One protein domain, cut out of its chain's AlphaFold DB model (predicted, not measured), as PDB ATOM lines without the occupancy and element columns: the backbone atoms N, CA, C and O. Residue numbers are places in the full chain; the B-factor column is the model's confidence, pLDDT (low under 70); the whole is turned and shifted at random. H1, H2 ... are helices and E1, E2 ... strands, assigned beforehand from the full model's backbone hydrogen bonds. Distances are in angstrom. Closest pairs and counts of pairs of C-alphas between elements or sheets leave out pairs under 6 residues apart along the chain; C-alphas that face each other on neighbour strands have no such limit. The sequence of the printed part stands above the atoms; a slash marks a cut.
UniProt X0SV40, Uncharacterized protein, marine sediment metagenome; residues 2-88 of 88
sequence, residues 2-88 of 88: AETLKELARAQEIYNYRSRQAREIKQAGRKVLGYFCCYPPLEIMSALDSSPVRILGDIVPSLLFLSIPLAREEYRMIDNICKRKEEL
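This is residues 2 to 88 of the 88 residues of an uncharacterized protein of marine sediment metagenome (UniProt X0SV40). A small core, two parallel strands E1 and E2 between H2 on one face and short H3 on the other, has two helical arms: H1 sticks out with residues 2 to 17, and H4, set off by a long loop, runs well away from the core. The printed part has 87 residues, with four named helices and two named strands in the order H1, H2, E1, H3, E2, H4, mostly helix. It is loose, with a radius of gyration of the C-alphas of 16.3 A and spans of 38 by 35 by 35 A.

Start at H1, residues 2 to 16, which is close but not clearly touching to H2, residues 18 to 27: their closest C-alphas, Ile 14 and Gln 21, are 7.3 A apart, and their lines are about perpendicular at 81 degrees. Next look at E1, residues 31 to 35, and E2, residues 50 to 54, parallel neighbours at 32 degrees; N 33 and O 51 are 3.0 A apart and N 51 and O 31 are 2.8 A apart, within hydrogen-bond range. The closest C-alphas of H2 and E2 are Ala 22 and Val 53, 6.6 A. H3, residues 42 to 47, comes nearest E2 at the C-alphas of Met 45 and Pro 52, 6.4 A. E1, H3 and E2 form a strand-helix-strand unit, two parallel strands joined through a helix, with a right-handed crossover. H4, residues 70 to 86, touches no helix and is apart from E1. Every O i to N i+4 pair is within hydrogen-bond range in H1, H2 and H3, and 12 of 13 in H4.

Find C-alpha 2 at (-22.005, 28.675, 58.745); from there H1 runs 21.4 A. H2 measures 14.4 A, and E1 begins at C-alpha 31, (-0.268, 0.904, 56.413). H4 runs 25.3 A to C-alpha 86 at (-13.384, 16.693, 29.180).

The C-alphas of Ala 2 and Pro 69, the two farthest apart, are 46.8 A apart. The printed part has no cut, and the link from E2 to H4, 15 residues, is long. Expect low confidence, pLDDT under 70, at residue 2 and residues 57 to 88.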
ATOM      1  N   ALA A   2     -23.113  28.796  57.784       67.81
ATOM      2  CA  ALA A   2     -22.005  28.675  58.745       67.81
ATOM      3  C   ALA A   2     -21.374  27.264  58.766       67.81
ATOM      4  O   ALA A   2     -20.155  27.138  58.700       67.81
ATOM      5  N   GLU A   3     -22.196  26.206  58.754       76.62
ATOM      6  CA  GLU A   3     -21.735  24.804  58.739       76.62
ATOM      7  C   GLU A   3     -20.876  24.480  57.503       76.62
ATOM      8  O   GLU A   3     -19.793  23.914  57.603       76.62
ATOM      9  N   THR A   4     -21.318  24.923  56.322       81.56
ATOM     10  CA  THR A   4     -20.624  24.680  55.048       81.56
ATOM     11  C   THR A   4     -19.255  25.354  54.997       81.56
ATOM     12  O   THR A   4     -18.314  24.784  54.456       81.56
ATOM     13  N   LEU A   5     -19.113  26.546  55.584       83.94
ATOM     14  CA  LEU A   5     -17.828  27.250  55.647       83.94
ATOM     15  C   LEU A   5     -16.834  26.540  56.576       83.94
ATOM     16  O   LEU A   5     -15.642  26.493  56.278       83.94
ATOM     17  N   LYS A   6     -17.324  25.943  57.667       87.06
ATOM     18  CA  LYS A   6     -16.508  25.166  58.604       87.06
ATOM     19  C   LYS A   6     -15.989  23.869  57.974       87.06
ATOM     20  O   LYS A   6     -14.808  23.559  58.110       87.06
ATOM     21  N   GLU A   7     -16.837  23.152  57.239       88.75
ATOM     22  CA  GLU A   7     -16.421  21.941  56.514       88.75
ATOM     23  C   GLU A   7     -15.422  22.254  55.386       88.75
ATOM     24  O   GLU A   7     -14.446  21.525  55.202       88.75
ATOM     25  N   LEU A   8     -15.590  23.379  54.680       89.75
ATOM     26  CA  LEU A   8     -14.619  23.839  53.680       89.75
ATOM     27  C   LEU A   8     -13.266  24.201  54.307       89.75
ATOM     28  O   LEU A   8     -12.226  23.822  53.769       89.75
ATOM     29  N   ALA A   9     -13.264  24.875  55.460       89.88
ATOM     30  CA  ALA A   9     -12.034  25.188  56.186       89.88
ATOM     31  C   ALA A   9     -11.288  23.912  56.612       89.88
ATOM     32  O   ALA A   9     -10.068  23.820  56.468       89.88
ATOM     33  N   ARG A  10     -12.023  22.885  57.052       86.75
ATOM     34  CA  ARG A  10     -11.452  21.575  57.386       86.75
ATOM     35  C   ARG A  10     -10.864  20.869  56.163       86.75
ATOM     36  O   ARG A  10      -9.768  20.316  56.237       86.75
ATOM     37  N   ALA A  11     -11.562  20.899  55.027       87.62
ATOM     38  CA  ALA A  11     -11.046  20.348  53.776       87.62
ATOM     39  C   ALA A  11      -9.753  21.060  53.335       87.62
ATOM     40  O   ALA A  11      -8.800  20.409  52.902       87.62
ATOM     41  N   GLN A  12      -9.693  22.384  53.505       87.50
ATOM     42  CA  GLN A  12      -8.513  23.193  53.208       87.50
ATOM     43  C   GLN A  12      -7.331  22.857  54.127       87.50
ATOM     44  O   GLN A  12      -6.199  22.747  53.656       87.50
ATOM     45  N   GLU A  13      -7.577  22.637  55.418       87.94
ATOM     46  CA  GLU A  13      -6.543  22.214  56.365       87.94
ATOM     47  C   GLU A  13      -5.940  20.857  55.969       87.94
ATOM     48  O   GLU A  13      -4.717  20.717  55.886       87.94
ATOM     49  N   ILE A  14      -6.785  19.878  55.626       84.44
ATOM     50  CA  ILE A  14      -6.343  18.561  55.144       84.44
ATOM     51  C   ILE A  14      -5.534  18.701  53.846       84.44
ATOM     52  O   ILE A  14      -4.496  18.055  53.689       84.44
ATOM     53  N   TYR A  15      -5.973  19.566  52.924       82.69
ATOM     54  CA  TYR A  15      -5.271  19.834  51.668       82.69
ATOM     55  C   TYR A  15      -3.895  20.473  51.902       82.69
ATOM     56  O   TYR A  15      -2.925  20.071  51.269       82.69
ATOM     57  N   ASN A  16      -3.765  21.428  52.821       84.06
ATOM     58  CA  ASN A  16      -2.485  22.091  53.080       84.06
ATOM     59  C   ASN A  16      -1.501  21.194  53.847       84.06
ATOM     60  O   ASN A  16      -0.296  21.251  53.607       84.06
ATOM     61  N   TYR A  17      -1.998  20.313  54.722       85.25
ATOM     62  CA  TYR A  17      -1.167  19.504  55.620       85.25
ATOM     63  C   TYR A  17      -1.286  17.988  55.380       85.25
ATOM     64  O   TYR A  17      -1.263  17.190  56.318       85.25
ATOM     65  N   ARG A  18      -1.338  17.550  54.113       80.94
ATOM     66  CA  ARG A  18      -1.468  16.118  53.738       80.94
ATOM     67  C   ARG A  18      -0.388  15.216  54.340       80.94
ATOM     68  O   ARG A  18      -0.659  14.089  54.750       80.94
ATOM     69  N   SER A  19       0.848  15.709  54.402       81.88
ATOM     70  CA  SER A  19       1.989  14.966  54.951       81.88
ATOM     71  C   SER A  19       1.852  14.713  56.455       81.88
ATOM     72  O   SER A  19       2.282  13.666  56.941       81.88
ATOM     73  N   ARG A  20       1.216  15.635  57.188       85.69
ATOM     74  CA  ARG A  20       0.893  15.473  58.609       85.69
ATOM     75  C   ARG A  20      -0.131  14.360  58.802       85.69
ATOM     76  O   ARG A  20       0.124  13.447  59.581       85.69
ATOM     77  N   GLN A  21      -1.210  14.372  58.021       83.19
ATOM     78  CA  GLN A  21      -2.246  13.338  58.074       83.19
ATOM     79  C   GLN A  21      -1.669  11.937  57.807       83.19
ATOM     80  O   GLN A  21      -1.961  10.985  58.526       83.19
ATOM     81  N   ALA A  22      -0.778  11.808  56.820       84.94
ATOM     82  CA  ALA A  22      -0.101  10.546  56.523       84.94
ATOM     83  C   ALA A  22       0.723  10.018  57.711       84.94
ATOM     84  O   ALA A  22       0.759   8.813  57.966       84.94
ATOM     85  N   ARG A  23       1.381  10.914  58.459       86.94
ATOM     86  CA  ARG A  23       2.152  10.555  59.659       86.94
ATOM     87  C   ARG A  23       1.245  10.127  60.805       86.94
ATOM     88  O   ARG A  23       1.552   9.131  61.445       86.94
ATOM     89  N   GLU A  24       0.134  10.825  61.021       88.56
ATOM     90  CA  GLU A  24      -0.864  10.472  62.040       88.56
ATOM     91  C   GLU A  24      -1.474   9.086  61.760       88.56
ATOM     92  O   GLU A  24      -1.544   8.245  62.654       88.56
ATOM     93  N   ILE A  25      -1.801   8.782  60.498       85.81
ATOM     94  CA  ILE A  25      -2.310   7.460  60.086       85.81
ATOM     95  C   ILE A  25      -1.264   6.357  60.307       85.81
ATOM     96  O   ILE A  25      -1.596   5.264  60.770       85.81
ATOM     97  N   LYS A  26       0.009   6.643  60.010       86.81
ATOM     98  CA  LYS A  26       1.114   5.709  60.261       86.81
ATOM     99  C   LYS A  26       1.331   5.479  61.760       86.81
ATOM    100  O   LYS A  26       1.590   4.350  62.164       86.81
ATOM    101  N   GLN A  27       1.213   6.526  62.581       89.88
ATOM    102  CA  GLN A  27       1.285   6.431  64.044       89.88
ATOM    103  C   GLN A  27       0.119   5.626  64.624       89.88
ATOM    104  O   GLN A  27       0.321   4.867  65.565       89.88
ATOM    105  N   ALA A  28      -1.067   5.711  64.017       87.69
ATOM    106  CA  ALA A  28      -2.224   4.882  64.352       87.69
ATOM    107  C   ALA A  28      -2.078   3.399  63.932       87.69
ATOM    108  O   ALA A  28      -3.025   2.628  64.058       87.69
ATOM    109  N   GLY A  29      -0.915   2.986  63.410       87.25
ATOM    110  CA  GLY A  29      -0.609   1.594  63.070       87.25
ATOM    111  C   GLY A  29      -1.161   1.123  61.723       87.25
ATOM    112  O   GLY A  29      -1.014  -0.050  61.382       87.25
ATOM    113  N   ARG A  30      -1.768   2.011  60.924       85.44
ATOM    114  CA  ARG A  30      -2.261   1.658  59.585       85.44
ATOM    115  C   ARG A  30      -1.146   1.752  58.548       85.44
ATOM    116  O   ARG A  30      -0.284   2.633  58.596       85.44
ATOM    117  N   LYS A  31      -1.181   0.855  57.560       85.62
ATOM    118  CA  LYS A  31      -0.268   0.904  56.413       85.62
ATOM    119  C   LYS A  31      -0.628   2.108  55.548       85.62
ATOM    120  O   LYS A  31      -1.783   2.277  55.179       85.62
ATOM    121  N   VAL A  32       0.352   2.944  55.225       86.94
ATOM    122  CA  VAL A  32       0.161   4.130  54.378       86.94
ATOM    123  C   VAL A  32       0.724   3.837  52.997       86.94
ATOM    124  O   VAL A  32       1.896   3.476  52.891       86.94
ATOM    125  N   LEU A  33      -0.090   4.007  51.953       85.06
ATOM    126  CA  LEU A  33       0.333   3.822  50.566       85.06
ATOM    127  C   LEU A  33       0.247   5.151  49.819       85.06
ATOM    128  O   LEU A  33      -0.832   5.716  49.651       85.06
ATOM    129  N   GLY A  34       1.403   5.649  49.391       82.19
ATOM    130  CA  GLY A  34       1.515   6.880  48.620       82.19
ATOM    131  C   GLY A  34       1.220   6.655  47.140       82.19
ATOM    132  O   GLY A  34       1.797   5.748  46.548       82.19
ATOM    133  N   TYR A  35       0.372   7.484  46.533       82.94
ATOM    134  CA  TYR A  35       0.109   7.443  45.091       82.94
ATOM    135  C   TYR A  35       0.174   8.838  44.461       82.94
ATOM    136  O   TYR A  35      -0.217   9.825  45.083       82.94
ATOM    137  N   PHE A  36       0.642   8.911  43.212       79.06
ATOM    138  CA  PHE A  36       0.720  10.157  42.434       79.06
ATOM    139  C   PHE A  36      -0.454  10.327  41.455       79.06
ATOM    140  O   PHE A  36      -0.910  11.440  41.198       79.06
ATOM    141  N   CYS A  37      -0.972   9.218  40.920       76.44
ATOM    142  CA  CYS A  37      -1.989   9.218  39.868       76.44
ATOM    143  C   CYS A  37      -3.331   9.835  40.324       76.44
ATOM    144  O   CYS A  37      -3.690   9.772  41.496       76.44
ATOM    145  N   CYS A  38      -4.111  10.398  39.392       76.06
ATOM    146  CA  CYS A  38      -5.515  10.776  39.623       76.06
ATOM    147  C   CYS A  38      -6.456   9.567  39.696       76.06
ATOM    148  O   CYS A  38      -7.531   9.674  40.278       76.06
ATOM    149  N   TYR A  39      -6.044   8.444  39.103       81.94
ATOM    150  CA  TYR A  39      -6.839   7.225  38.957       81.94
ATOM    151  C   TYR A  39      -6.113   6.002  39.525       81.94
ATOM    152  O   TYR A  39      -5.910   5.023  38.809       81.94
ATOM    153  N   PRO A  40      -5.655   6.041  40.788       81.69
ATOM    154  CA  PRO A  40      -5.205   4.818  41.426       81.69
ATOM    155  C   PRO A  40      -6.414   3.882  41.622       81.69
ATOM    156  O   PRO A  40      -7.530   4.364  41.836       81.69
ATOM    157  N   PRO A  41      -6.214   2.558  41.606       85.56
ATOM    158  CA  PRO A  41      -7.249   1.602  41.985       85.56
ATOM    159  C   PRO A  41      -7.458   1.639  43.508       85.56
ATOM    160  O   PRO A  41      -6.912   0.814  44.247       85.56
ATOM    161  N   LEU A  42      -8.206   2.637  43.989       83.50
ATOM    162  CA  LEU A  42      -8.462   2.872  45.416       83.50
ATOM    163  C   LEU A  42      -9.123   1.661  46.079       83.50
ATOM    164  O   LEU A  42      -8.833   1.360  47.231       83.50
ATOM    165  N   GLU A  43      -9.948   0.937  45.331       88.50
ATOM    166  CA  GLU A  43     -10.679  -0.248  45.764       88.50
ATOM    167  C   GLU A  43      -9.728  -1.346  46.256       88.50
ATOM    168  O   GLU A  43      -9.932  -1.923  47.323       88.50
ATOM    169  N   ILE A  44      -8.636  -1.588  45.524       88.44
ATOM    170  CA  ILE A  44      -7.620  -2.584  45.896       88.44
ATOM    171  C   ILE A  44      -6.829  -2.098  47.114       88.44
ATOM    172  O   ILE A  44      -6.557  -2.859  48.041       88.44
ATOM    173  N   MET A  45      -6.470  -0.814  47.129       85.88
ATOM    174  CA  MET A  45      -5.686  -0.223  48.214       85.88
ATOM    175  C   MET A  45      -6.444  -0.266  49.543       85.88
ATOM    176  O   MET A  45      -5.869  -0.626  50.574       85.88
ATOM    177  N   SER A  46      -7.736   0.062  49.515       84.69
ATOM    178  CA  SER A  46      -8.610   0.016  50.682       84.69
ATOM    179  C   SER A  46      -8.898  -1.413  51.144       84.69
ATOM    180  O   SER A  46      -8.955  -1.631  52.349       84.69
ATOM    181  N   ALA A  47      -9.004  -2.385  50.230       90.00
ATOM    182  CA  ALA A  47      -9.169  -3.800  50.582       90.00
ATOM    183  C   ALA A  47      -7.941  -4.401  51.296       90.00
ATOM    184  O   ALA A  47      -8.076  -5.347  52.065       90.00
ATOM    185  N   LEU A  48      -6.745  -3.845  51.079       86.38
ATOM    186  CA  LEU A  48      -5.493  -4.254  51.736       86.38
ATOM    187  C   LEU A  48      -5.286  -3.610  53.123       86.38
ATOM    188  O   LEU A  48      -4.159  -3.589  53.632       86.38
ATOM    189  N   ASP A  49      -6.339  -3.019  53.699       83.38
ATOM    190  CA  ASP A  49      -6.320  -2.220  54.934       83.38
ATOM    191  C   ASP A  49      -5.309  -1.061  54.919       83.38
ATOM    192  O   ASP A  49      -4.955  -0.486  55.959       83.38
ATOM    193  N   SER A  50      -4.855  -0.678  53.725       84.38
ATOM    194  CA  SER A  50      -3.935   0.429  53.536       84.38
ATOM    195  C   SER A  50      -4.702   1.727  53.317       84.38
ATOM    196  O   SER A  50      -5.749   1.765  52.671       84.38
ATOM    197  N   SER A  51      -4.187   2.814  53.878       85.75
ATOM    198  CA  SER A  51      -4.739   4.141  53.661       85.75
ATOM    199  C   SER A  51      -4.062   4.774  52.441       85.75
ATOM    200  O   SER A  51      -2.857   5.050  52.506       85.75
ATOM    201  N   PRO A  52      -4.801   5.021  51.344       86.94
ATOM    202  CA  PRO A  52      -4.282   5.705  50.168       86.94
ATOM    203  C   PRO A  52      -4.022   7.177  50.513       86.94
ATOM    204  O   PRO A  52      -4.937   7.909  50.881       86.94
ATOM    205  N   VAL A  53      -2.777   7.632  50.384       86.19
ATOM    206  CA  VAL A  53      -2.401   9.040  50.556       86.19
ATOM    207  C   VAL A  53      -1.900   9.579  49.229       86.19
ATOM    208  O   VAL A  53      -0.930   9.078  48.663       86.19
ATOM    209  N   ARG A  54      -2.549  10.637  48.744       82.62
ATOM    210  CA  ARG A  54      -2.127  11.297  47.516       82.62
ATOM    211  C   ARG A  54      -0.878  12.124  47.773       82.62
ATOM    212  O   ARG A  54      -0.912  13.076  48.554       82.62
ATOM    213  N   ILE A  55       0.206  11.771  47.100       81.88
ATOM    214  CA  ILE A  55       1.434  12.551  47.091       81.88
ATOM    215  C   ILE A  55       1.348  13.478  45.882       81.88
ATOM    216  O   ILE A  55       1.262  13.026  44.745       81.88
ATOM    217  N   LEU A  56       1.336  14.780  46.142       75.06
ATOM    218  CA  LEU A  56       1.473  15.805  45.116       75.06
ATOM    219  C   LEU A  56       2.799  16.510  45.368       75.06
ATOM    220  O   LEU A  56       3.081  16.899  46.503       75.06
ATOM    221  N   GLY A  57       3.618  16.635  44.324       67.19
ATOM    222  CA  GLY A  57       4.743  17.559  44.354       67.19
ATOM    223  C   GLY A  57       4.196  18.978  44.423       67.19
ATOM    224  O   GLY A  57       3.230  19.303  43.734       67.19
ATOM    225  N   ASP A  58       4.777  19.806  45.279       61.59
ATOM    226  CA  ASP A  58       4.483  21.230  45.248       61.59
ATOM    227  C   ASP A  58       5.069  21.798  43.945       61.59
ATOM    228  O   ASP A  58       6.233  21.548  43.625       61.59
ATOM    229  N   ILE A  59       4.249  22.494  43.152       55.94
ATOM    230  CA  ILE A  59       4.653  23.040  41.839       55.94
ATOM    231  C   ILE A  59       5.467  24.336  42.021       55.94
ATOM    232  O   ILE A  59       5.916  24.941  41.047       55.94
ATOM    233  N   VAL A  60       5.743  24.759  43.262       51.69
ATOM    234  CA  VAL A  60       6.779  25.771  43.498       51.69
ATOM    235  C   VAL A  60       8.086  25.296  42.855       51.69
ATOM    236  O   VAL A  60       8.480  24.144  43.049       51.69
ATOM    237  N   PRO A  61       8.725  26.129  42.015       44.38
ATOM    238  CA  PRO A  61       9.649  25.652  41.007       44.38
ATOM    239  C   PRO A  61      10.928  25.122  41.656       44.38
ATOM    240  O   PRO A  61      11.942  25.801  41.771       44.38
ATOM    241  N   SER A  62      10.918  23.824  41.932       40.25
ATOM    242  CA  SER A  62      12.100  22.966  41.941       40.25
ATOM    243  C   SER A  62      12.768  22.904  40.553       40.25
ATOM    244  O   SER A  62      13.813  22.274  40.406       40.25
ATOM    245  N   LEU A  63      12.254  23.662  39.565       43.50
ATOM    246  CA  LEU A  63      12.954  24.033  38.331       43.50
ATOM    247  C   LEU A  63      14.333  24.667  38.578       43.50
ATOM    248  O   LEU A  63      15.131  24.696  37.650       43.50
ATOM    249  N   LEU A  64      14.643  25.147  39.790       44.16
ATOM    250  CA  LEU A  64      16.002  25.591  40.114       44.16
ATOM    251  C   LEU A  64      16.938  24.491  40.625       44.16
ATOM    252  O   LEU A  64      18.134  24.753  40.718       44.16
ATOM    253  N   PHE A  65      16.451  23.287  40.949       41.91
ATOM    254  CA  PHE A  65      17.310  22.273  41.565       41.91
ATOM    255  C   PHE A  65      17.649  21.083  40.677       41.91
ATOM    256  O   PHE A  65      18.732  20.536  40.854       41.91
ATOM    257  N   LEU A  66      16.823  20.668  39.711       38.25
ATOM    258  CA  LEU A  66      17.222  19.508  38.912       38.25
ATOM    259  C   LEU A  66      16.532  19.423  37.546       38.25
ATOM    260  O   LEU A  66      15.341  19.156  37.410       38.25
ATOM    261  N   SER A  67      17.360  19.615  36.527       43.75
ATOM    262  CA  SER A  67      17.234  19.175  35.144       43.75
ATOM    263  C   SER A  67      16.950  17.665  35.045       43.75
ATOM    264  O   SER A  67      17.812  16.887  34.645       43.75
ATOM    265  N   ILE A  68      15.740  17.225  35.406       48.34
ATOM    266  CA  ILE A  68      15.306  15.834  35.215       48.34
ATOM    267  C   ILE A  68      14.290  15.786  34.061       48.34
ATOM    268  O   ILE A  68      13.196  16.340  34.192       48.34
ATOM    269  N   PRO A  69      14.601  15.109  32.940       49.59
ATOM    270  CA  PRO A  69      13.690  14.974  31.798       49.59
ATOM    271  C   PRO A  69      12.371  14.246  32.128       49.59
ATOM    272  O   PRO A  69      11.374  14.456  31.441       49.59
ATOM    273  N   LEU A  70      12.328  13.469  33.219       49.91
ATOM    274  CA  LEU A  70      11.158  12.698  33.661       49.91
ATOM    275  C   LEU A  70       9.920  13.571  33.952       49.91
ATOM    276  O   LEU A  70       8.799  13.158  33.673       49.91
ATOM    277  N   ALA A  71      10.110  14.805  34.433       47.62
ATOM    278  CA  ALA A  71       9.000  15.702  34.758       47.62
ATOM    279  C   ALA A  71       8.271  16.244  33.512       47.62
ATOM    280  O   ALA A  71       7.129  16.673  33.607       47.62
ATOM    281  N   ARG A  72       8.888  16.236  32.323       49.31
ATOM    282  CA  ARG A  72       8.248  16.791  31.118       49.31
ATOM    283  C   ARG A  72       7.303  15.794  30.445       49.31
ATOM    284  O   ARG A  72       6.281  16.200  29.897       49.31
ATOM    285  N   GLU A  73       7.635  14.507  30.494       51.16
ATOM    286  CA  GLU A  73       6.839  13.433  29.888       51.16
ATOM    287  C   GLU A  73       5.581  13.133  30.720       51.16
ATOM    288  O   GLU A  73       4.479  13.061  30.175       51.16
ATOM    289  N   GLU A  74       5.724  13.033  32.049       50.09
ATOM    290  CA  GLU A  74       4.610  12.713  32.951       50.09
ATOM    291  C   GLU A  74       3.544  13.812  32.965       50.09
ATOM    292  O   GLU A  74       2.356  13.509  32.864       50.09
ATOM    293  N   TYR A  75       3.941  15.090  32.989       53.19
ATOM    294  CA  TYR A  75       2.986  16.202  32.913       53.19
ATOM    295  C   TYR A  75       2.240  16.226  31.575       53.19
ATOM    296  O   TYR A  75       1.027  16.409  31.554       53.19
ATOM    297  N   ARG A  76       2.928  15.943  30.462       50.19
ATOM    298  CA  ARG A  76       2.296  15.866  29.136       50.19
ATOM    299  C   ARG A  76       1.295  14.713  29.050       50.19
ATOM    300  O   ARG A  76       0.258  14.840  28.403       50.19
ATOM    301  N   MET A  77       1.588  13.591  29.707       50.78
ATOM    302  CA  MET A  77       0.675  12.452  29.786       50.78
ATOM    303  C   MET A  77      -0.536  12.755  30.678       50.78
ATOM    304  O   MET A  77      -1.658  12.428  30.295       50.78
ATOM    305  N   ILE A  78      -0.335  13.426  31.816       57.66
ATOM    306  CA  ILE A  78      -1.415  13.860  32.715       57.66
ATOM    307  C   ILE A  78      -2.337  14.866  32.012       57.66
ATOM    308  O   ILE A  78      -3.552  14.682  32.048       57.66
ATOM    309  N   ASP A  79      -1.787  15.853  31.301       55.16
ATOM    310  CA  ASP A  79      -2.573  16.821  30.523       55.16
ATOM    311  C   ASP A  79      -3.404  16.135  29.433       55.16
ATOM    312  O   ASP A  79      -4.576  16.455  29.244       55.16
ATOM    313  N   ASN A  80      -2.829  15.146  28.742       56.31
ATOM    314  CA  ASN A  80      -3.543  14.382  27.718       56.31
ATOM    315  C   ASN A  80      -4.659  13.503  28.308       56.31
ATOM    316  O   ASN A  80      -5.695  13.324  27.668       56.31
ATOM    317  N   ILE A  81      -4.474  12.960  29.516       57.53
ATOM    318  CA  ILE A  81      -5.504  12.183  30.223       57.53
ATOM    319  C   ILE A  81      -6.619  13.100  30.745       57.53
ATOM    320  O   ILE A  81      -7.789  12.727  30.656       57.53
ATOM    321  N   CYS A  82      -6.286  14.288  31.259       50.62
ATOM    322  CA  CYS A  82      -7.278  15.280  31.681       50.62
ATOM    323  C   CYS A  82      -8.109  15.779  30.493       50.62
ATOM    324  O   CYS A  82      -9.333  15.731  30.567       50.62
ATOM    325  N   LYS A  83      -7.471  16.137  29.371       51.78
ATOM    326  CA  LYS A  83      -8.177  16.578  28.156       51.78
ATOM    327  C   LYS A  83      -9.109  15.507  27.591       51.78
ATOM    328  O   LYS A  83     -10.243  15.804  27.246       51.78
ATOM    329  N   ARG A  84      -8.688  14.238  27.587       52.78
ATOM    330  CA  ARG A  84      -9.541  13.120  27.139       52.78
ATOM    331  C   ARG A  84     -10.778  12.876  28.004       52.78
ATOM    332  O   ARG A  84     -11.688  12.198  27.547       52.78
ATOM    333  N   LYS A  85     -10.800  13.362  29.246       47.81
ATOM    334  CA  LYS A  85     -11.968  13.255  30.127       47.81
ATOM    335  C   LYS A  85     -12.921  14.439  30.041       47.81
ATOM    336  O   LYS A  85     -14.044  14.298  30.496       47.81
ATOM    337  N   GLU A  86     -12.491  15.568  29.487       47.12
ATOM    338  CA  GLU A  86     -13.384  16.693  29.180       47.12
ATOM    339  C   GLU A  86     -14.152  16.477  27.861       47.12
ATOM    340  O   GLU A  86     -15.138  17.159  27.609       47.12
ATOM    341  N   GLU A  87     -13.724  15.514  27.037       47.53
ATOM    342  CA  GLU A  87     -14.328  15.167  25.739       47.53
ATOM    343  C   GLU A  87     -15.321  13.978  25.788       47.53
ATOM    344  O   GLU A  87     -15.871  13.610  24.749       47.53
ATOM    345  N   LEU A  88     -15.555  13.373  26.962       44.44
ATOM    346  CA  LEU A  88     -16.496  12.258  27.198       44.44
ATOM    347  C   LEU A  88     -17.621  12.683  28.145       44.44
ATOM    348  O   LEU A  88     -18.776  12.284  27.880       44.44
TER     349      LEU A  88